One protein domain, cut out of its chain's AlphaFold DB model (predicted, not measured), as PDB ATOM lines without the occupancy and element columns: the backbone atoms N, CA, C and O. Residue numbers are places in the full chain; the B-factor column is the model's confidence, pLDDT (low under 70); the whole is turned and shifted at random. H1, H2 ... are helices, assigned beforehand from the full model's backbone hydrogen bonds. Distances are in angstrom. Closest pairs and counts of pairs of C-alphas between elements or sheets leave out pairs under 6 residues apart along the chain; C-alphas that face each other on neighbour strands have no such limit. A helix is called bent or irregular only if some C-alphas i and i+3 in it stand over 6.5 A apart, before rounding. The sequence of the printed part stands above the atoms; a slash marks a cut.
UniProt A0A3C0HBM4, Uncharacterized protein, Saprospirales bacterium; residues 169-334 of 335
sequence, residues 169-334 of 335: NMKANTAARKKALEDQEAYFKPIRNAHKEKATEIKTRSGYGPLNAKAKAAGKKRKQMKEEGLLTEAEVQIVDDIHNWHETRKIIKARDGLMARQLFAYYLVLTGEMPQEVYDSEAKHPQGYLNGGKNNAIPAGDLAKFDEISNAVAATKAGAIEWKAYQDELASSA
ATOM      1  N   ASN A 169     119.838  -0.878   8.822       85.44
ATOM      2  CA  ASN A 169     118.883  -1.591   9.671       85.44
ATOM      3  C   ASN A 169     118.364  -0.690  10.803       85.44
ATOM      4  O   ASN A 169     117.155  -0.629  11.033       85.44
ATOM      5  N   MET A 170     119.243   0.063  11.475       83.62
ATOM      6  CA  MET A 170     118.865   1.032  12.512       83.62
ATOM      7  C   MET A 170     117.970   2.142  11.949       83.62
ATOM      8  O   MET A 170     116.971   2.507  12.576       83.62
ATOM      9  N   LYS A 171     118.276   2.654  10.747       85.75
ATOM     10  CA  LYS A 171     117.419   3.632  10.050       85.75
ATOM     11  C   LYS A 171     116.062   3.033   9.696       85.75
ATOM     12  O   LYS A 171     115.041   3.671   9.948       85.75
ATOM     13  N   ALA A 172     116.044   1.818   9.147       85.50
ATOM     14  CA  ALA A 172     114.821   1.113   8.789       85.50
ATOM     15  C   ALA A 172     113.936   0.878  10.020       85.50
ATOM     16  O   ALA A 172     112.733   1.124   9.960       85.50
ATOM     17  N   ASN A 173     114.524   0.497  11.158       85.88
ATOM     18  CA  ASN A 173     113.793   0.347  12.413       85.88
ATOM     19  C   ASN A 173     113.203   1.670  12.913       85.88
ATOM     20  O   ASN A 173     112.016   1.728  13.236       85.88
ATOM     21  N   THR A 174     113.985   2.752  12.920       85.44
ATOM     22  CA  THR A 174     113.485   4.085  13.291       85.44
ATOM     23  C   THR A 174     112.339   4.528  12.376       85.44
ATOM     24  O   THR A 174     111.317   5.022  12.857       85.44
ATOM     25  N   ALA A 175     112.467   4.306  11.066       87.31
ATOM     26  CA  ALA A 175     111.426   4.619  10.093       87.31
ATOM     27  C   ALA A 175     110.158   3.778  10.313       87.31
ATOM     28  O   ALA A 175     109.061   4.333  10.321       87.31
ATOM     29  N   ALA A 176     110.290   2.473  10.564       87.25
ATOM     30  CA  ALA A 176     109.159   1.591  10.841       87.25
ATOM     31  C   ALA A 176     108.431   1.968  12.137       87.25
ATOM     32  O   ALA A 176     107.202   1.992  12.161       87.25
ATOM     33  N   ARG A 177     109.160   2.348  13.195       85.88
ATOM     34  CA  ARG A 177     108.562   2.851  14.445       85.88
ATOM     35  C   ARG A 177     107.793   4.149  14.228       85.88
ATOM     36  O   ARG A 177     106.675   4.287  14.718       85.88
ATOM     37  N   LYS A 178     108.372   5.091  13.478       88.94
ATOM     38  CA  LYS A 178     107.694   6.342  13.123       88.94
ATOM     39  C   LYS A 178     106.421   6.058  12.325       88.94
ATOM     40  O   LYS A 178     105.358   6.552  12.688       88.94
ATOM     41  N   LYS A 179     106.520   5.200  11.307       90.19
ATOM     42  CA  LYS A 179     105.381   4.791  10.486       90.19
ATOM     43  C   LYS A 179     104.291   4.112  11.320       90.19
ATOM     44  O   LYS A 179     103.121   4.397  11.122       90.19
ATOM     45  N   ALA A 180     104.655   3.269  12.284       88.38
ATOM     46  CA  ALA A 180     103.692   2.605  13.156       88.38
ATOM     47  C   ALA A 180     102.856   3.594  13.986       88.38
ATOM     48  O   ALA A 180     101.641   3.431  14.105       88.38
ATOM     49  N   LEU A 181     103.485   4.654  14.507       89.69
ATOM     50  CA  LEU A 181     102.779   5.733  15.207       89.69
ATOM     51  C   LEU A 181     101.888   6.547  14.257       89.69
ATOM     52  O   LEU A 181     100.772   6.917  14.620       89.69
ATOM     53  N   GLU A 182     102.355   6.807  13.034       92.38
ATOM     54  CA  GLU A 182     101.565   7.485  11.998       92.38
ATOM     55  C   GLU A 182     100.348   6.651  11.567       92.38
ATOM     56  O   GLU A 182      99.250   7.193  11.443       92.38
ATOM     57  N   ASP A 183     100.507   5.337  11.397       92.69
ATOM     58  CA  ASP A 183      99.434   4.410  11.026       92.69
ATOM     59  C   ASP A 183      98.399   4.265  12.154       92.69
ATOM     60  O   ASP A 183      97.192   4.227  11.889       92.69
ATOM     61  N   GLN A 184      98.847   4.238  13.417       91.56
ATOM     62  CA  GLN A 184      97.961   4.292  14.584       91.56
ATOM     63  C   GLN A 184      97.152   5.596  14.593       91.56
ATOM     64  O   GLN A 184      95.927   5.575  14.759       91.56
ATOM     65  N   GLU A 185      97.813   6.739  14.403       93.31
ATOM     66  CA  GLU A 185      97.148   8.041  14.355       93.31
ATOM     67  C   GLU A 185      96.141   8.098  13.200       93.31
ATOM     68  O   GLU A 185      95.001   8.525  13.395       93.31
ATOM     69  N   ALA A 186      96.515   7.610  12.017       94.81
ATOM     70  CA  ALA A 186      95.639   7.533  10.852       94.81
ATOM     71  C   ALA A 186      94.400   6.662  11.107       94.81
ATOM     72  O   ALA A 186      93.314   6.994  10.630       94.81
ATOM     73  N   TYR A 187      94.535   5.595  11.896       94.00
ATOM     74  CA  TYR A 187      93.424   4.733  12.287       94.00
ATOM     75  C   TYR A 187      92.464   5.410  13.279       94.00
ATOM     76  O   TYR A 187      91.249   5.430  13.064       94.00
ATOM     77  N   PHE A 188      92.979   6.010  14.357       93.31
ATOM     78  CA  PHE A 188      92.128   6.582  15.409       93.31
ATOM     79  C   PHE A 188      91.610   7.989  15.105       93.31
ATOM     80  O   PHE A 188      90.561   8.382  15.623       93.31
ATOM     81  N   LYS A 189      92.287   8.764  14.253       94.44
ATOM     82  CA  LYS A 189      91.858  10.116  13.866       94.44
ATOM     83  C   LYS A 189      90.426  10.179  13.316       94.44
ATOM     84  O   LYS A 189      89.655  10.973  13.865       94.44
ATOM     85  N   PRO A 190      90.006   9.373  12.318       94.00
ATOM     86  CA  PRO A 190      88.624   9.391  11.837       94.00
ATOM     87  C   PRO A 190      87.624   8.970  12.922       94.00
ATOM     88  O   PRO A 190      86.584   9.608  13.062       94.00
ATOM     89  N   ILE A 191      87.960   7.985  13.765       91.44
ATOM     90  CA  ILE A 191      87.108   7.539  14.885       91.44
ATOM     91  C   ILE A 191      86.886   8.686  15.884       91.44
ATOM     92  O   ILE A 191      85.758   8.961  16.303       91.44
ATOM     93  N   ARG A 192      87.956   9.403  16.251       92.81
ATOM     94  CA  ARG A 192      87.880  10.564  17.149       92.81
ATOM     95  C   ARG A 192      87.115  11.723  16.514       92.81
ATOM     96  O   ARG A 192      86.395  12.411  17.234       92.81
ATOM     97  N   ASN A 193      87.259  11.948  15.209       92.88
ATOM     98  CA  ASN A 193      86.545  13.009  14.496       92.88
ATOM     99  C   ASN A 193      85.042  12.726  14.417       92.88
ATOM    100  O   ASN A 193      84.265  13.566  14.863       92.88
ATOM    101  N   ALA A 194      84.639  11.517  14.017       91.38
ATOM    102  CA  ALA A 194      83.235  11.101  14.034       91.38
ATOM    103  C   ALA A 194      82.620  11.231  15.443       91.38
ATOM    104  O   ALA A 194      81.481  11.665  15.619       91.38
ATOM    105  N   HIS A 195      83.393  10.926  16.491       91.31
ATOM    106  CA  HIS A 195      82.936  11.106  17.871       91.31
ATOM    107  C   HIS A 195      82.829  12.579  18.304       91.31
ATOM    108  O   HIS A 195      81.981  12.930  19.127       91.31
ATOM    109  N   LYS A 196      83.678  13.467  17.770       92.38
ATOM    110  CA  LYS A 196      83.559  14.922  17.975       92.38
ATOM    111  C   LYS A 196      82.322  15.479  17.273       92.38
ATOM    112  O   LYS A 196      81.635  16.302  17.868       92.38
ATOM    113  N   GLU A 197      82.014  15.008  16.068       93.75
ATOM    114  CA  GLU A 197      80.824  15.416  15.311       93.75
ATOM    115  C   GLU A 197      79.534  15.091  16.067       93.75
ATOM    116  O   GLU A 197      78.686  15.969  16.214       93.75
ATOM    117  N   LYS A 198      79.438  13.906  16.689       91.88
ATOM    118  CA  LYS A 198      78.322  13.570  17.597       91.88
ATOM    119  C   LYS A 198      78.173  14.562  18.753       91.88
ATOM    120  O   LYS A 198      77.062  14.894  19.153       91.88
ATOM    121  N   ALA A 199      79.282  15.069  19.297       93.06
ATOM    122  CA  ALA A 199      79.233  16.091  20.344       93.06
ATOM    123  C   ALA A 199      78.614  17.396  19.828       93.06
ATOM    124  O   ALA A 199      77.882  18.064  20.559       93.06
ATOM    125  N   THR A 200      78.943  17.773  18.593       94.12
ATOM    126  CA  THR A 200      78.376  18.945  17.922       94.12
ATOM    127  C   THR A 200      76.889  18.740  17.660       94.12
ATOM    128  O   THR A 200      76.108  19.608  18.028       94.12
ATOM    129  N   GLU A 201      76.491  17.579  17.137       94.75
ATOM    130  CA  GLU A 201      75.086  17.218  16.910       94.75
ATOM    131  C   GLU A 201      74.254  17.320  18.197       94.75
ATOM    132  O   GLU A 201      73.207  17.956  18.216       94.75
ATOM    133  N   ILE A 202      74.741  16.768  19.314       93.88
ATOM    134  CA  ILE A 202      74.049  16.865  20.609       93.88
ATOM    135  C   ILE A 202      73.874  18.332  21.036       93.88
ATOM    136  O   ILE A 202      72.830  18.700  21.573       93.88
ATOM    137  N   LYS A 203      74.887  19.176  20.804       92.75
ATOM    138  CA  LYS A 203      74.875  20.594  21.195       92.75
ATOM    139  C   LYS A 203      73.966  21.461  20.327       92.75
ATOM    140  O   LYS A 203      73.518  22.497  20.811       92.75
ATOM    141  N   THR A 204      73.716  21.078  19.075       94.75
ATOM    142  CA  THR A 204      72.845  21.828  18.156       94.75
ATOM    143  C   THR A 204      71.366  21.489  18.325       94.75
ATOM    144  O   THR A 204      70.519  22.203  17.792       94.75
ATOM    145  N   ARG A 205      71.020  20.447  19.094       93.94
ATOM    146  CA  ARG A 205      69.622  20.122  19.407       93.94
ATOM    147  C   ARG A 205      68.952  21.277  20.151       93.94
ATOM    148  O   ARG A 205      69.502  21.814  21.112       93.94
ATOM    149  N   SER A 206      67.723  21.604  19.752       92.50
ATOM    150  CA  SER A 206      66.949  22.738  20.280       92.50
ATOM    151  C   SER A 206      66.793  22.721  21.808       92.50
ATOM    152  O   SER A 206      66.814  23.775  22.436       92.50
ATOM    153  N   GLY A 207      66.712  21.537  22.424       91.44
ATOM    154  CA  GLY A 207      66.610  21.377  23.878       91.44
ATOM    155  C   GLY A 207      67.924  21.546  24.656       91.44
ATOM    156  O   GLY A 207      67.885  21.721  25.872       91.44
ATOM    157  N   TYR A 208      69.093  21.531  24.001       93.94
ATOM    158  CA  TYR A 208      70.387  21.541  24.697       93.94
ATOM    159  C   TYR A 208      70.672  22.877  25.400       93.94
ATOM    160  O   TYR A 208      71.068  22.899  26.570       93.94
ATOM    161  N   GLY A 209      70.472  23.996  24.698       94.88
ATOM    162  CA  GLY A 209      70.662  25.345  25.245       94.88
ATOM    163  C   GLY A 209      69.756  25.628  26.453       94.88
ATOM    164  O   GLY A 209      70.280  25.956  27.523       94.88
ATOM    165  N   PRO A 210      68.430  25.432  26.325       95.94
ATOM    166  CA  PRO A 210      67.481  25.560  27.431       95.94
ATOM    167  C   PRO A 210      67.813  24.661  28.626       95.94
ATOM    168  O   PRO A 210      67.876  25.153  29.752       95.94
ATOM    169  N   LEU A 211      68.131  23.381  28.397       95.62
ATOM    170  CA  LEU A 211      68.543  22.453  29.454       95.62
ATOM    171  C   LEU A 211      69.784  22.960  30.205       95.62
ATOM    172  O   LEU A 211      69.873  22.851  31.429       95.62
ATOM    173  N   ASN A 212      70.757  23.526  29.488       94.19
ATOM    174  CA  ASN A 212      71.961  24.071  30.106       94.19
ATOM    175  C   ASN A 212      71.662  25.303  30.974       94.19
ATOM    176  O   ASN A 212      72.199  25.420  32.076       94.19
ATOM    177  N   ALA A 213      70.788  26.196  30.504       95.88
ATOM    178  CA  ALA A 213      70.337  27.348  31.281       95.88
ATOM    179  C   ALA A 213      69.566  26.912  32.538       95.88
ATOM    180  O   ALA A 213      69.856  27.400  33.629       95.88
ATOM    181  N   LYS A 214      68.663  25.934  32.401       94.75
ATOM    182  CA  LYS A 214      67.887  25.343  33.501       94.75
ATOM    183  C   LYS A 214      68.792  24.722  34.569       94.75
ATOM    184  O   LYS A 214      68.631  25.010  35.750       94.75
ATOM    185  N   ALA A 215      69.793  23.940  34.159       95.25
ATOM    186  CA  ALA A 215      70.774  23.353  35.073       95.25
ATOM    187  C   ALA A 215      71.597  24.412  35.820       95.25
ATOM    188  O   ALA A 215      71.799  24.300  37.030       95.25
ATOM    189  N   LYS A 216      72.023  25.470  35.118       95.94
ATOM    190  CA  LYS A 216      72.748  26.594  35.725       95.94
ATOM    191  C   LYS A 216      71.882  27.347  36.737       95.94
ATOM    192  O   LYS A 216      72.361  27.622  37.831       95.94
ATOM    193  N   ALA A 217      70.630  27.647  36.395       95.56
ATOM    194  CA  ALA A 217      69.690  28.330  37.283       95.56
ATOM    195  C   ALA A 217      69.372  27.504  38.539       95.56
ATOM    196  O   ALA A 217      69.281  28.055  39.630       95.56
ATOM    197  N   ALA A 218      69.267  26.180  38.398       93.38
ATOM    198  CA  ALA A 218      69.055  25.269  39.517       93.38
ATOM    199  C   ALA A 218      70.312  25.038  40.379       93.38
ATOM    200  O   ALA A 218      70.206  24.446  41.449       93.38
ATOM    201  N   GLY A 219      71.505  25.433  39.914       95.38
ATOM    202  CA  GLY A 219      72.770  25.117  40.585       95.38
ATOM    203  C   GLY A 219      73.089  23.615  40.634       95.38
ATOM    204  O   GLY A 219      73.877  23.183  41.472       95.38
ATOM    205  N   LYS A 220      72.481  22.805  39.754       94.62
ATOM    206  CA  LYS A 220      72.589  21.335  39.758       94.62
ATOM    207  C   LYS A 220      73.228  20.808  38.480       94.62
ATOM    208  O   LYS A 220      73.099  21.384  37.399       94.62
ATOM    209  N   LYS A 221      73.896  19.656  38.570       94.50
ATOM    210  CA  LYS A 221      74.354  18.930  37.376       94.50
ATOM    211  C   LYS A 221      73.149  18.310  36.667       94.50
ATOM    212  O   LYS A 221      72.254  17.778  37.314       94.50
ATOM    213  N   ARG A 222      73.171  18.265  35.331       93.31
ATOM    214  CA  ARG A 222      72.088  17.667  34.519       93.31
ATOM    215  C   ARG A 222      71.772  16.215  34.916       93.31
ATOM    216  O   ARG A 222      70.616  15.822  34.918       93.31
ATOM    217  N   LYS A 223      72.793  15.440  35.310       93.25
ATOM    218  CA  LYS A 223      72.623  14.071  35.831       93.25
ATOM    219  C   LYS A 223      71.809  14.037  37.133       93.25
ATOM    220  O   LYS A 223      70.899  13.232  37.238       93.25
ATOM    221  N   GLN A 224      72.084  14.950  38.068       93.75
ATOM    222  CA  GLN A 224      71.325  15.063  39.321       93.75
ATOM    223  C   GLN A 224      69.875  15.465  39.039       93.75
ATOM    224  O   GLN A 224      68.954  14.870  39.573       93.75
ATOM    225  N   MET A 225      69.661  16.417  38.126       95.25
ATOM    226  CA  MET A 225      68.307  16.799  37.714       95.25
ATOM    227  C   MET A 225      67.528  15.633  37.092       95.25
ATOM    228  O   MET A 225      66.321  15.545  37.291       95.25
ATOM    229  N   LYS A 226      68.206  14.748  36.344       94.94
ATOM    230  CA  LYS A 226      67.608  13.514  35.822       94.94
ATOM    231  C   LYS A 226      67.207  12.569  36.960       94.94
ATOM    232  O   LYS A 226      66.084  12.082  36.960       94.94
ATOM    233  N   GLU A 227      68.108  12.314  37.907       94.50
ATOM    234  CA  GLU A 227      67.871  11.423  39.058       94.50
ATOM    235  C   GLU A 227      66.726  11.924  39.957       94.50
ATOM    236  O   GLU A 227      65.964  11.125  40.491       94.50
ATOM    237  N   GLU A 228      66.559  13.241  40.064       94.69
ATOM    238  CA  GLU A 228      65.484  13.892  40.822       94.69
ATOM    239  C   GLU A 228      64.169  14.057  40.031       94.69
ATOM    240  O   GLU A 228      63.215  14.636  40.547       94.69
ATOM    241  N   GLY A 229      64.099  13.603  38.772       94.88
ATOM    242  CA  GLY A 229      62.886  13.708  37.948       94.88
ATOM    243  C   GLY A 229      62.520  15.135  37.516       94.88
ATOM    244  O   GLY A 229      61.371  15.403  37.178       94.88
ATOM    245  N   LEU A 230      63.480  16.066  37.503       93.62
ATOM    246  CA  LEU A 230      63.258  17.484  37.172       93.62
ATOM    247  C   LEU A 230      63.332  17.791  35.667       93.62
ATOM    248  O   LEU A 230      63.293  18.960  35.262       93.62
ATOM    249  N   LEU A 231      63.504  16.768  34.832       95.38
ATOM    250  CA  LEU A 231      63.718  16.887  33.393       95.38
ATOM    251  C   LEU A 231      62.528  16.336  32.610       95.38
ATOM    252  O   LEU A 231      61.918  15.349  33.008       95.38
ATOM    253  N   THR A 232      62.228  16.955  31.469       95.31
ATOM    254  CA  THR A 232      61.290  16.376  30.496       95.31
ATOM    255  C   THR A 232      61.908  15.155  29.815       95.31
ATOM    256  O   THR A 232      63.127  14.994  29.802       95.31
ATOM    257  N   GLU A 233      61.095  14.310  29.182       94.62
ATOM    258  CA  GLU A 233      61.585  13.134  28.447       94.62
ATOM    259  C   GLU A 233      62.616  13.505  27.362       94.62
ATOM    260  O   GLU A 233      63.678  12.890  27.258       94.62
ATOM    261  N   ALA A 234      62.372  14.595  26.628       93.38
ATOM    262  CA  ALA A 234      63.316  15.118  25.640       93.38
ATOM    263  C   ALA A 234      64.637  15.604  26.275       93.38
ATOM    264  O   ALA A 234      65.714  15.403  25.710       93.38
ATOM    265  N   GLU A 235      64.582  16.227  27.457       94.75
ATOM    266  CA  GLU A 235      65.775  16.636  28.208       94.75
ATOM    267  C   GLU A 235      66.550  15.422  28.743       94.75
ATOM    268  O   GLU A 235      67.781  15.413  28.683       94.75
ATOM    269  N   VAL A 236      65.850  14.385  29.217       96.12
ATOM    270  CA  VAL A 236      66.447  13.118  29.665       96.12
ATOM    271  C   VAL A 236      67.233  12.464  28.532       96.12
ATOM    272  O   VAL A 236      68.396  12.117  28.740       96.12
ATOM    273  N   GLN A 237      66.659  12.391  27.327       95.50
ATOM    274  CA  GLN A 237      67.344  11.830  26.162       95.50
ATOM    275  C   GLN A 237      68.642  12.589  25.837       95.50
ATOM    276  O   GLN A 237      69.677  11.979  25.573       95.50
ATOM    277  N   ILE A 238      68.628  13.925  25.919       95.62
ATOM    278  CA  ILE A 238      69.837  14.742  25.724       95.62
ATOM    279  C   ILE A 238      70.891  14.422  26.792       95.62
ATOM    280  O   ILE A 238      72.076  14.315  26.472       95.62
ATOM    281  N   VAL A 239      70.495  14.267  28.060       95.56
ATOM    282  CA  VAL A 239      71.420  13.899  29.148       95.56
ATOM    283  C   VAL A 239      72.030  12.519  28.924       95.56
ATOM    284  O   VAL A 239      73.237  12.360  29.128       95.56
ATOM    285  N   ASP A 240      71.237  11.551  28.475       94.81
ATOM    286  CA  ASP A 240      71.712  10.199  28.180       94.81
ATOM    287  C   ASP A 240      72.691  10.172  27.016       94.81
ATOM    288  O   ASP A 240      73.754   9.559  27.126       94.81
ATOM    289  N   ASP A 241      72.414  10.922  25.954       94.44
ATOM    290  CA  ASP A 241      73.321  11.021  24.815       94.44
ATOM    291  C   ASP A 241      74.642  11.702  25.196       94.44
ATOM    292  O   ASP A 241      75.712  11.256  24.777       94.44
ATOM    293  N   ILE A 242      74.611  12.726  26.059       93.50
ATOM    294  CA  ILE A 242      75.828  13.336  26.621       93.50
ATOM    295  C   ILE A 242      76.612  12.315  27.449       93.50
ATOM    296  O   ILE A 242      77.839  12.231  27.329       93.50
ATOM    297  N   HIS A 243      75.934  11.551  28.307       91.31
ATOM    298  CA  HIS A 243      76.587  10.555  29.151       91.31
ATOM    299  C   HIS A 243      77.228   9.448  28.307       91.31
ATOM    300  O   HIS A 243      78.420   9.175  28.454       91.31
ATOM    301  N   ASN A 244      76.479   8.891  27.357       90.19
ATOM    302  CA  ASN A 244      76.967   7.890  26.417       90.19
ATOM    303  C   ASN A 244      78.138   8.422  25.574       90.19
ATOM    304  O   ASN A 244      79.136   7.726  25.364       90.19
ATOM    305  N   TRP A 245      78.071   9.687  25.147       92.31
ATOM    306  CA  TRP A 245      79.174  10.352  24.459       92.31
ATOM    307  C   TRP A 245      80.437  10.425  25.328       92.31
ATOM    308  O   TRP A 245      81.539  10.140  24.846       92.31
ATOM    309  N   HIS A 246      80.309  10.773  26.609       89.69
ATOM    310  CA  HIS A 246      81.438  10.810  27.537       89.69
ATOM    311  C   HIS A 246      82.061   9.428  27.757       89.69
ATOM    312  O   HIS A 246      83.287   9.316  27.700       89.69
ATOM    313  N   GLU A 247      81.250   8.393  27.970       86.62
ATOM    314  CA  GLU A 247      81.747   7.026  28.160       86.62
ATOM    315  C   GLU A 247      82.434   6.502  26.896       86.62
ATOM    316  O   GLU A 247      83.588   6.075  26.942       86.62
ATOM    317  N   THR A 248      81.813   6.681  25.730       85.25
ATOM    318  CA  THR A 248      82.417   6.302  24.444       85.25
ATOM    319  C   THR A 248      83.739   7.039  24.194       85.25
ATOM    320  O   THR A 248      84.703   6.447  23.711       85.25
ATOM    321  N   ARG A 249      83.847   8.318  24.587       87.75
ATOM    322  CA  ARG A 249      85.102   9.081  24.477       87.75
ATOM    323  C   ARG A 249      86.215   8.474  25.329       87.75
ATOM    324  O   ARG A 249      87.361   8.440  24.878       87.75
ATOM    325  N   LYS A 250      85.905   8.045  26.558       85.94
ATOM    326  CA  LYS A 250      86.877   7.379  27.440       85.94
ATOM    327  C   LYS A 250      87.348   6.069  26.818       85.94
ATOM    328  O   LYS A 250      88.550   5.839  26.768       85.94
ATOM    329  N   ILE A 251      86.421   5.282  26.270       84.12
ATOM    330  CA  ILE A 251      86.725   4.016  25.591       84.12
ATOM    331  C   ILE A 251      87.657   4.244  24.394       84.12
ATOM    332  O   ILE A 251      88.675   3.571  24.287       84.12
ATOM    333  N   ILE A 252      87.365   5.216  23.519       86.62
ATOM    334  CA  ILE A 252      88.222   5.524  22.357       86.62
ATOM    335  C   ILE A 252      89.636   5.918  22.805       86.62
ATOM    336  O   ILE A 252      90.609   5.425  22.249       86.62
ATOM    337  N   LYS A 253      89.761   6.769  23.833       86.81
ATOM    338  CA  LYS A 253      91.073   7.146  24.383       86.81
ATOM    339  C   LYS A 253      91.822   5.962  24.992       86.81
ATOM    340  O   LYS A 253      93.035   5.882  24.842       86.81
ATOM    341  N   ALA A 254      91.113   5.079  25.692       83.88
ATOM    342  CA  ALA A 254      91.707   3.890  26.286       83.88
ATOM    343  C   ALA A 254      92.229   2.933  25.206       83.88
ATOM    344  O   ALA A 254      93.345   2.448  25.334       83.88
ATOM    345  N   ARG A 255      91.468   2.726  24.122       85.56
ATOM    346  CA  ARG A 255      91.859   1.899  22.966       85.56
ATOM    347  C   ARG A 255      93.104   2.440  22.258       85.56
ATOM    348  O   ARG A 255      94.038   1.692  22.002       85.56
ATOM    349  N   ASP A 256      93.134   3.745  22.013       88.19
ATOM    350  CA  ASP A 256      94.274   4.437  21.406       88.19
ATOM    351  C   ASP A 256      95.532   4.341  22.288       88.19
ATOM    352  O   ASP A 256      96.583   3.863  21.865       88.19
ATOM    353  N   GLY A 257      95.411   4.682  23.575       86.25
ATOM    354  CA  GLY A 257      96.522   4.556  24.522       86.25
ATOM    355  C   GLY A 257      97.001   3.113  24.708       86.25
ATOM    356  O   GLY A 257      98.190   2.883  24.915       86.25
ATOM    357  N   LEU A 258      96.093   2.141  24.613       83.44
ATOM    358  CA  LEU A 258      96.422   0.725  24.674       83.44
ATOM    359  C   LEU A 258      97.266   0.290  23.472       83.44
ATOM    360  O   LEU A 258      98.315  -0.314  23.676       83.44
ATOM    361  N   MET A 259      96.865   0.653  22.251       85.81
ATOM    362  CA  MET A 259      97.626   0.323  21.043       85.81
ATOM    363  C   MET A 259      99.040   0.920  21.090       85.81
ATOM    364  O   MET A 259     100.011   0.220  20.812       85.81
ATOM    365  N   ALA A 260      99.181   2.171  21.546       87.19
ATOM    366  CA  ALA A 260     100.496   2.797  21.723       87.19
ATOM    367  C   ALA A 260     101.388   2.015  22.705       87.19
ATOM    368  O   ALA A 260     102.577   1.813  22.457       87.19
ATOM    369  N   ARG A 261     100.815   1.551  23.823       84.19
ATOM    370  CA  ARG A 261     101.537   0.742  24.815       84.19
ATOM    371  C   ARG A 261     101.916  -0.628  24.277       84.19
ATOM    372  O   ARG A 261     103.041  -1.052  24.510       84.19
ATOM    373  N   GLN A 262     101.017  -1.293  23.555       84.19
ATOM    374  CA  GLN A 262     101.299  -2.578  22.917       84.19
ATOM    375  C   GLN A 262     102.446  -2.446  21.908       84.19
ATOM    376  O   GLN A 262     103.358  -3.265  21.920       84.19
ATOM    377  N   LEU A 263     102.461  -1.383  21.094       85.56
ATOM    378  CA  LEU A 263     103.548  -1.118  20.145       85.56
ATOM    379  C   LEU A 263     104.883  -0.866  20.854       85.56
ATOM    380  O   LEU A 263     105.918  -1.372  20.422       85.56
ATOM    381  N   PHE A 264     104.867  -0.116  21.958       86.56
ATOM    382  CA  PHE A 264     106.064   0.112  22.764       86.56
ATOM    383  C   PHE A 264     106.568  -1.172  23.435       86.56
ATOM    384  O   PHE A 264     107.749  -1.487  23.346       86.56
ATOM    385  N   ALA A 265     105.682  -1.946  24.060       85.19
ATOM    386  CA  ALA A 265     106.045  -3.208  24.694       85.19
ATOM    387  C   ALA A 265     106.572  -4.222  23.671       85.19
ATOM    388  O   ALA A 265     107.574  -4.883  23.918       85.19
ATOM    389  N   TYR A 266     105.961  -4.287  22.485       83.50
ATOM    390  CA  TYR A 266     106.448  -5.134  21.403       83.50
ATOM    391  C   TYR A 266     107.854  -4.726  20.948       83.50
ATOM    392  O   TYR A 266     108.690  -5.581  20.675       83.50
ATOM    393  N   TYR A 267     108.166  -3.428  20.935       83.75
ATOM    394  CA  TYR A 267     109.529  -2.968  20.679       83.75
ATOM    395  C   TYR A 267     110.529  -3.482  21.729       83.75
ATOM    396  O   TYR A 267     111.592  -3.958  21.342       83.75
ATOM    397  N   LEU A 268     110.167  -3.475  23.017       84.31
ATOM    398  CA  LEU A 268     111.011  -4.036  24.082       84.31
ATOM    399  C   LEU A 268     111.247  -5.545  23.913       84.31
ATOM    400  O   LEU A 268     112.310  -6.059  24.252       84.31
ATOM    401  N   VAL A 269     110.281  -6.272  23.348       82.94
ATOM    402  CA  VAL A 269     110.476  -7.683  22.984       82.94
ATOM    403  C   VAL A 269     111.500  -7.829  21.864       82.94
ATOM    404  O   VAL A 269     112.360  -8.708  21.913       82.94
ATOM    405  N   LEU A 270     111.444  -6.962  20.849       79.12
ATOM    406  CA  LEU A 270     112.391  -7.002  19.733       79.12
ATOM    407  C   LEU A 270     113.828  -6.697  20.174       79.12
ATOM    408  O   LEU A 270     114.752  -7.278  19.605       79.12
ATOM    409  N   THR A 271     114.014  -5.829  21.172       80.56
ATOM    410  CA  THR A 271     115.325  -5.491  21.752       80.56
ATOM    411  C   THR A 271     115.805  -6.497  22.802       80.56
ATOM    412  O   THR A 271     116.958  -6.431  23.219       80.56
ATOM    413  N   GLY A 272     114.954  -7.443  23.217       78.88
ATOM    414  CA  GLY A 272     115.256  -8.406  24.282       78.88
ATOM    415  C   GLY A 272     115.148  -7.831  25.698       78.88
ATOM    416  O   GLY A 272     115.494  -8.511  26.659       78.88
ATOM    417  N   GLU A 273     114.653  -6.601  25.843       82.38
ATOM    418  CA  GLU A 273     114.418  -5.935  27.132       82.38
ATOM    419  C   GLU A 273     113.139  -6.424  27.825       82.38
ATOM    420  O   GLU A 273     112.957  -6.212  29.023       82.38
ATOM    421  N   MET A 274     112.254  -7.094  27.084       85.19
ATOM    422  CA  MET A 274     111.057  -7.744  27.605       85.19
ATOM    423  C   MET A 274     110.980  -9.193  27.106       85.19
ATOM    424  O   MET A 274     111.028  -9.423  25.895       85.19
ATOM    425  N   PRO A 275     110.807 -10.188  27.995       85.81
ATOM    426  CA  PRO A 275     110.535 -11.555  27.573       85.81
ATOM    427  C   PRO A 275     109.224 -11.654  26.782       85.81
ATOM    428  O   PRO A 275     108.224 -11.030  27.139       85.81
ATOM    429  N   GLN A 276     109.202 -12.504  25.751       81.62
ATOM    430  CA  GLN A 276     108.002 -12.767  24.943       81.62
ATOM    431  C   GLN A 276     106.813 -13.218  25.814       81.62
ATOM    432  O   GLN A 276     105.692 -12.772  25.598       81.62
ATOM    433  N   GLU A 277     107.066 -14.030  26.844       81.94
ATOM    434  CA  GLU A 277     106.044 -14.507  27.787       81.94
ATOM    435  C   GLU A 277     105.395 -13.367  28.588       81.94
ATOM    436  O   GLU A 277     104.177 -13.353  28.766       81.94
ATOM    437  N   VAL A 278     106.187 -12.379  29.025       82.62
ATOM    438  CA  VAL A 278     105.694 -11.176  29.723       82.62
ATOM    439  C   VAL A 278     104.859 -10.331  28.767       82.62
ATOM    440  O   VAL A 278     103.782  -9.856  29.116       82.62
ATOM    441  N   TYR A 279     105.305 -10.197  27.520       83.25
ATOM    442  CA  TYR A 279     104.529  -9.493  26.511       83.25
ATOM    443  C   TYR A 279     103.185 -10.173  26.231       83.25
ATOM    444  O   TYR A 279     102.154  -9.506  26.256       83.25
ATOM    445  N   ASP A 280     103.170 -11.485  26.000       78.38
ATOM    446  CA  ASP A 280     101.946 -12.215  25.667       78.38
ATOM    447  C   ASP A 280     100.946 -12.255  26.836       78.38
ATOM    448  O   ASP A 280      99.737 -12.196  26.603       78.38
ATOM    449  N   SER A 281     101.433 -12.302  28.082       72.44
ATOM    450  CA  SER A 281     100.589 -12.356  29.284       72.44
ATOM    451  C   SER A 281     100.123 -10.984  29.787       72.44
ATOM    452  O   SER A 281      98.975 -10.860  30.213       72.44
ATOM    453  N   GLU A 282     100.963  -9.946  29.714       70.25
ATOM    454  CA  GLU A 282     100.688  -8.650  30.354       70.25
ATOM    455  C   GLU A 282     100.444  -7.513  29.359       70.25
ATOM    456  O   GLU A 282      99.578  -6.664  29.582       70.25
ATOM    457  N   ALA A 283     101.188  -7.473  28.252       71.81
ATOM    458  CA  ALA A 283     101.206  -6.311  27.364       71.81
ATOM    459  C   ALA A 283     100.297  -6.460  26.140       71.81
ATOM    460  O   ALA A 283      99.664  -5.489  25.732       71.81
ATOM    461  N   LYS A 284     100.199  -7.664  25.567       68.94
ATOM    462  CA  LYS A 284      99.384  -7.980  24.387       68.94
ATOM    463  C   LYS A 284      97.895  -8.026  24.721       68.94
ATOM    464  O   LYS A 284      97.069  -7.601  23.915       68.94
ATOM    465  N   HIS A 285      97.559  -8.466  25.931       66.56
ATOM    466  CA  HIS A 285      96.185  -8.600  26.413       66.56
ATOM    467  C   HIS A 285      96.028  -8.043  27.836       66.56
ATOM    468  O   HIS A 285      95.677  -8.801  28.741       66.56
ATOM    469  N   PRO A 286      96.271  -6.740  28.080       58.34
ATOM    470  CA  PRO A 286      96.281  -6.219  29.438       58.34
ATOM    471  C   PRO A 286      94.888  -6.328  30.045       58.34
ATOM    472  O   PRO A 286      93.960  -5.585  29.702       58.34
ATOM    473  N   GLN A 287      94.743  -7.271  30.971       51.06
ATOM    474  CA  GLN A 287      93.554  -7.375  31.794       51.06
ATOM    475  C   GLN A 287      93.454  -6.112  32.665       51.06
ATOM    476  O   GLN A 287      94.430  -5.664  33.261       51.06
ATOM    477  N   GLY A 288      92.270  -5.499  32.721       52.22
ATOM    478  CA  GLY A 288      91.969  -4.425  33.678       52.22
ATOM    479  C   GLY A 288      92.034  -2.979  33.167       52.22
ATOM    480  O   GLY A 288      91.443  -2.109  33.805       52.22
ATOM    481  N   TYR A 289      92.621  -2.683  31.999       49.38
ATOM    482  CA  TYR A 289      92.561  -1.314  31.437       49.38
ATOM    483  C   TYR A 289      91.222  -0.975  30.758       49.38
ATOM    484  O   TYR A 289      90.944   0.191  30.474       49.38
ATOM    485  N   LEU A 290      90.360  -1.975  30.552       51.16
ATOM    486  CA  LEU A 290      89.016  -1.833  29.988       51.16
ATOM    487  C   LEU A 290      87.908  -1.776  31.054       51.16
ATOM    488  O   LEU A 290      86.799  -2.240  30.804       51.16
ATOM    489  N   ASN A 291      88.144  -1.146  32.210       44.62
ATOM    490  CA  ASN A 291      87.051  -0.769  33.119       44.62
ATOM    491  C   ASN A 291      86.254   0.423  32.547       44.62
ATOM    492  O   ASN A 291      86.346   1.568  32.985       44.62
ATOM    493  N   GLY A 292      85.505   0.118  31.489       45.12
ATOM    494  CA  GLY A 292      84.680   1.024  30.694       45.12
ATOM    495  C   GLY A 292      84.185   0.397  29.384       45.12
ATOM    496  O   GLY A 292      83.237   0.903  28.796       45.12
ATOM    497  N   GLY A 293      84.763  -0.723  28.931       44.69
ATOM    498  CA  GLY A 293      84.197  -1.529  27.851       44.69
ATOM    499  C   GLY A 293      83.192  -2.519  28.426       44.69
ATOM    500  O   GLY A 293      83.589  -3.472  29.093       44.69
ATOM    501  N   LYS A 294      81.891  -2.335  28.173       43.84
ATOM    502  CA  LYS A 294      80.929  -3.426  28.392       43.84
ATOM    503  C   LYS A 294      81.444  -4.656  27.624       43.84
ATOM    504  O   LYS A 294      81.591  -4.584  26.408       43.84
ATOM    505  N   ASN A 295      81.733  -5.735  28.357       51.16
ATOM    506  CA  ASN A 295      82.189  -7.060  27.904       51.16
ATOM    507  C   ASN A 295      83.707  -7.307  27.755       51.16
ATOM    508  O   ASN A 295      84.069  -8.318  27.162       51.16
ATOM    509  N   ASN A 296      84.599  -6.481  28.323       52.47
ATOM    510  CA  ASN A 296      86.037  -6.808  28.473       52.47
ATOM    511  C   ASN A 296      86.821  -7.157  27.182       52.47
ATOM    512  O   ASN A 296      87.945  -7.645  27.274       52.47
ATOM    513  N   ALA A 297      86.286  -6.896  25.987       60.94
ATOM    514  CA  ALA A 297      86.940  -7.252  24.728       60.94
ATOM    515  C   ALA A 297      87.414  -6.006  23.970       60.94
ATOM    516  O   ALA A 297      86.638  -5.082  23.710       60.94
ATOM    517  N   ILE A 298      88.693  -5.995  23.588       68.00
ATOM    518  CA  ILE A 298      89.221  -5.073  22.577       68.00
ATOM    519  C   ILE A 298      88.462  -5.364  21.267       68.00
ATOM    520  O   ILE A 298      88.332  -6.538  20.910       68.00
ATOM    521  N   PRO A 299      87.936  -4.354  20.548       78.25
ATOM    522  CA  PRO A 299      87.263  -4.596  19.276       78.25
ATOM    523  C   PRO A 299      88.167  -5.374  18.314       78.25
ATOM    524  O   PRO A 299      89.337  -5.032  18.158       78.25
ATOM    525  N   ALA A 300      87.625  -6.384  17.629       79.88
ATOM    526  CA  ALA A 300      88.405  -7.215  16.705       79.88
ATOM    527  C   ALA A 300      89.119  -6.390  15.618       79.88
ATOM    528  O   ALA A 300      90.233  -6.719  15.226       79.88
ATOM    529  N   GLY A 301      88.512  -5.279  15.180       82.88
ATOM    530  CA  GLY A 301      89.134  -4.348  14.237       82.88
ATOM    531  C   GLY A 301      90.372  -3.631  14.791       82.88
ATOM    532  O   GLY A 301      91.289  -3.351  14.026       82.88
ATOM    533  N   ASP A 302      90.427  -3.367  16.098       83.88
ATOM    534  CA  ASP A 302      91.594  -2.747  16.735       83.88
ATOM    535  C   ASP A 302      92.729  -3.756  16.878       83.88
ATOM    536  O   ASP A 302      93.879  -3.411  16.637       83.88
ATOM    537  N   LEU A 303      92.399  -5.002  17.242       80.44
ATOM    538  CA  LEU A 303      93.368  -6.098  17.314       80.44
ATOM    539  C   LEU A 303      93.977  -6.372  15.940       80.44
ATOM    540  O   LEU A 303      95.192  -6.370  15.804       80.44
ATOM    541  N   ALA A 304      93.141  -6.497  14.905       85.62
ATOM    542  CA  ALA A 304      93.612  -6.682  13.537       85.62
ATOM    543  C   ALA A 304      94.504  -5.520  13.078       85.62
ATOM    544  O   ALA A 304      95.521  -5.742  12.423       85.62
ATOM    545  N   LYS A 305      94.156  -4.278  13.448       88.44
ATOM    546  CA  LYS A 305      94.988  -3.121  13.110       88.44
ATOM    547  C   LYS A 305      96.305  -3.113  13.879       88.44
ATOM    548  O   LYS A 305      97.336  -2.770  13.308       88.44
ATOM    549  N   PHE A 306      96.284  -3.499  15.150       86.00
ATOM    550  CA  PHE A 306      97.498  -3.676  15.930       86.00
ATOM    551  C   PHE A 306      98.413  -4.738  15.301       86.00
ATOM    552  O   PHE A 306      99.601  -4.481  15.123       86.00
ATOM    553  N   ASP A 307      97.873  -5.891  14.910       85.00
ATOM    554  CA  ASP A 307      98.638  -6.953  14.251       85.00
ATOM    555  C   ASP A 307      99.241  -6.460  12.922       85.00
ATOM    556  O   ASP A 307     100.423  -6.667  12.658       85.00
ATOM    557  N   GLU A 308      98.473  -5.720  12.114       88.44
ATOM    558  CA  GLU A 308      98.963  -5.094  10.876       88.44
ATOM    559  C   GLU A 308     100.159  -4.159  11.138       88.44
ATOM    560  O   GLU A 308     101.202  -4.281  10.492       88.44
ATOM    561  N   ILE A 309     100.026  -3.247  12.107       87.44
ATOM    562  CA  ILE A 309     101.065  -2.263  12.436       87.44
ATOM    563  C   ILE A 309     102.296  -2.941  13.061       87.44
ATOM    564  O   ILE A 309     103.434  -2.625  12.710       87.44
ATOM    565  N   SER A 310     102.090  -3.878  13.986       83.50
ATOM    566  CA  SER A 310     103.173  -4.542  14.719       83.50
ATOM    567  C   SER A 310     104.012  -5.444  13.811       83.50
ATOM    568  O   SER A 310     105.237  -5.451  13.940       83.50
ATOM    569  N   ASN A 311     103.402  -6.097  12.816       84.12
ATOM    570  CA  ASN A 311     104.121  -6.869  11.797       84.12
ATOM    571  C   ASN A 311     105.114  -6.010  10.998       84.12
ATOM    572  O   ASN A 311     106.224  -6.457  10.702       84.12
ATOM    573  N   ALA A 312     104.759  -4.758  10.683       80.69
ATOM    574  CA  ALA A 312     105.667  -3.846   9.986       80.69
ATOM    575  C   ALA A 312     106.889  -3.479  10.846       80.69
ATOM    576  O   ALA A 312     108.001  -3.357  10.333       80.69
ATOM    577  N   VAL A 313     106.706  -3.352  12.164       83.19
ATOM    578  CA  VAL A 313     107.810  -3.126  13.110       83.19
ATOM    579  C   VAL A 313     108.657  -4.394  13.264       83.19
ATOM    580  O   VAL A 313     109.888  -4.310  13.241       83.19
ATOM    581  N   ALA A 314     108.024  -5.569  13.333       84.06
ATOM    582  CA  ALA A 314     108.680  -6.874  13.445       84.06
ATOM    583  C   ALA A 314     109.678  -7.135  12.307       84.06
ATOM    584  O   ALA A 314     110.771  -7.654  12.542       84.06
ATOM    585  N   ALA A 315     109.342  -6.705  11.086       84.88
ATOM    586  CA  ALA A 315     110.209  -6.818   9.913       84.88
ATOM    587  C   ALA A 315     111.562  -6.096  10.078       84.88
ATOM    588  O   ALA A 315     112.511  -6.383   9.355       84.88
ATOM    589  N   THR A 316     111.675  -5.189  11.054       86.19
ATOM    590  CA  THR A 316     112.894  -4.417  11.341       86.19
ATOM    591  C   THR A 316     113.620  -4.859  12.615       86.19
ATOM    592  O   THR A 316     114.446  -4.112  13.143       86.19
ATOM    593  N   LYS A 317     113.346  -6.077  13.113       87.31
ATOM    594  CA  LYS A 317     113.942  -6.636  14.343       87.31
ATOM    595  C   LYS A 317     115.468  -6.508  14.397       87.31
ATOM    596  O   LYS A 317     115.999  -6.138  15.438       87.31
ATOM    597  N   ALA A 318     116.161  -6.766  13.286       85.31
ATOM    598  CA  ALA A 318     117.620  -6.642  13.215       85.31
ATOM    599  C   ALA A 318     118.098  -5.235  13.619       85.31
ATOM    600  O   ALA A 318     118.983  -5.099  14.456       85.31
ATOM    601  N   GLY A 319     117.433  -4.188  13.123       85.12
ATOM    602  CA  GLY A 319     117.749  -2.808  13.484       85.12
ATOM    603  C   GLY A 319     117.436  -2.455  14.937       85.12
ATOM    604  O   GLY A 319     118.133  -1.632  15.520       85.12
ATOM    605  N   ALA A 320     116.414  -3.076  15.539       85.00
ATOM    606  CA  ALA A 320     116.118  -2.901  16.963       85.00
ATOM    607  C   ALA A 320     117.237  -3.479  17.846       85.00
ATOM    608  O   ALA A 320     117.677  -2.824  18.787       85.00
ATOM    609  N   ILE A 321     117.729  -4.674  17.504       86.69
ATOM    610  CA  ILE A 321     118.844  -5.329  18.203       86.69
ATOM    611  C   ILE A 321     120.123  -4.492  18.079       86.69
ATOM    612  O   ILE A 321     120.812  -4.271  19.071       86.69
ATOM    613  N   GLU A 322     120.417  -3.973  16.884       85.31
ATOM    614  CA  GLU A 322     121.579  -3.106  16.655       85.31
ATOM    615  C   GLU A 322     121.500  -1.794  17.455       85.31
ATOM    616  O   GLU A 322     122.496  -1.375  18.045       85.31
ATOM    617  N   TRP A 323     120.313  -1.181  17.556       84.69
ATOM    618  CA  TRP A 323     120.093  -0.023  18.431       84.69
ATOM    619  C   TRP A 323     120.394  -0.333  19.896       84.69
ATOM    620  O   TRP A 323     121.038   0.480  20.560       84.69
ATOM    621  N   LYS A 324     119.960  -1.496  20.392       85.00
ATOM    622  CA  LYS A 324     120.212  -1.901  21.778       85.00
ATOM    623  C   LYS A 324     121.700  -2.121  22.038       85.00
ATOM    624  O   LYS A 324     122.233  -1.575  22.997       85.00
ATOM    625  N   ALA A 325     122.378  -2.846  21.149       84.75
ATOM    626  CA  ALA A 325     123.818  -3.066  21.246       84.75
ATOM    627  C   ALA A 325     124.591  -1.736  21.264       84.75
ATOM    628  O   ALA A 325     125.465  -1.538  22.103       84.75
ATOM    629  N   TYR A 326     124.214  -0.789  20.400       83.31
ATOM    630  CA  TYR A 326     124.809   0.546  20.383       83.31
ATOM    631  C   TYR A 326     124.582   1.317  21.696       83.31
ATOM    632  O   TYR A 326     125.496   1.970  22.195       83.31
ATOM    633  N   GLN A 327     123.387   1.232  22.288       83.19
ATOM    634  CA  GLN A 327     123.095   1.861  23.583       83.19
ATOM    635  C   GLN A 327     123.917   1.256  24.729       83.19
ATOM    636  O   GLN A 327     124.416   2.000  25.573       83.19
ATOM    637  N   ASP A 328     124.102  -0.064  24.738       84.06
ATOM    638  CA  ASP A 328     124.897  -0.763  25.755       84.06
ATOM    639  C   ASP A 328     126.395  -0.444  25.637       84.06
ATOM    640  O   ASP A 328     127.079  -0.228  26.644       84.06
ATOM    641  N   GLU A 329     126.908  -0.336  24.407       82.88
ATOM    642  CA  GLU A 329     128.267   0.150  24.143       82.88
ATOM    643  C   GLU A 329     128.466   1.580  24.669       82.88
ATOM    644  O   GLU A 329     129.478   1.873  25.306       82.88
ATOM    645  N   LEU A 330     127.496   2.475  24.452       79.88
ATOM    646  CA  LEU A 330     127.572   3.842  24.970       79.88
ATOM    647  C   LEU A 330     127.552   3.872  26.502       79.88
ATOM    648  O   LEU A 330     128.377   4.560  27.102       79.88
ATOM    649  N   ALA A 331     126.658   3.107  27.134       78.50
ATOM    650  CA  ALA A 331     126.534   3.053  28.588       78.50
ATOM    651  C   ALA A 331     127.810   2.522  29.265       78.50
ATOM    652  O   ALA A 331     128.261   3.094  30.253       78.50
ATOM    653  N   SER A 332     128.425   1.479  28.700       74.38
ATOM    654  CA  SER A 332     129.690   0.915  29.199       74.38
ATOM    655  C   SER A 332     130.909   1.806  28.945       74.38
ATOM    656  O   SER A 332     131.899   1.712  29.659       74.38
ATOM    657  N   SER A 333     130.853   2.693  27.947       69.56
ATOM    658  CA  SER A 333     131.930   3.656  27.677       69.56
ATOM    659  C   SER A 333     131.919   4.890  28.590       69.56
ATOM    660  O   SER A 333     132.878   5.662  28.572       69.56
ATOM    661  N   ALA A 334     130.838   5.085  29.351       59.59
ATOM    662  CA  ALA A 334     130.638   6.217  30.255       59.59
ATOM    663  C   ALA A 334     130.934   5.894  31.737       59.59
ATOM    664  O   ALA A 334     130.912   6.807  32.561       59.59
TER     665      ALA A 334
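This is residues 169 to 334 of the 335 residues of an uncharacterized protein of Saprospirales bacterium (UniProt A0A3C0HBM4). A long helical hairpin, H1 and H4 side by side, has H2 and H3 as a small head at its turn; at the other end H6 makes a three-helix bundle with H1a and H4. H5 folds back on H4, and H7 crosses that end, residues 327 to 334 sticking out. The printed part has 166 residues, with seven named helices in order H1 to H7 and no named strand: all helix. It is only just loose, close to extended, with radius of gyration of the C-alphas 22.5 A and spans of 69 by 36 by 27 A.

H1, residues 169 to 204, was assigned as one helix by its hydrogen bonds but is bent, C-alphas 187 and 190 lying 6.7 A apart; arms H1a, residues 169 to 187, and H1b, residues 190 to 204, stand at 26 degrees, a shallow tilt. H2, residues 208 to 218, touches H3, residues 222 to 227, about perpendicular at 73 degrees, closest C-alphas Ala 215 and Arg 222, 5.9 A. The hub is H4, residues 233 to 271; its residues 238 to 252 touch H1b, opposite ways at a shallow tilt of 17 degrees, closest C-alphas Ile 202 and Ile 238, 7.0 A. H5, residues 276 to 283, forms a hairpin with H4, whose residues 261 to 269 touch it, closest C-alphas Gln 262 and Ala 283, 5.8 A. H6, residues 300 to 314, touches H1a with residues 309 to 313, closest C-alphas Ala 176 and Val 313, 5.4 A. H7, residues 317 to 333, touches H1a at a steep tilt of 62 degrees, opposite ways, with its residues 317 to 323 alone, and H1a touches H7 with residues 169 to 173 alone, closest C-alphas Met 170 and Gly 319, 4.1 A. Every O i to N i+4 pair inside H1a, H1b, H2, H3, H4, H5 and H7 is within hydrogen-bond range, and in H6 10 of 11 are.

H1a begins at C-alpha 169 (118.883, -1.591, 9.671) and H7 ends at C-alpha 333 (131.930, 3.656, 27.677). H4 is 57.3 A long, H1a 26.4 A and H7 24.6 A.

The C-alphas farthest apart, Thr 232 and Ser 333, are 71.8 A apart. The printed part has no cut; the link from H5 to H6 is long, residues 284 to 299. pLDDT is under 70 at residues 284 to 298 and 333 to 334.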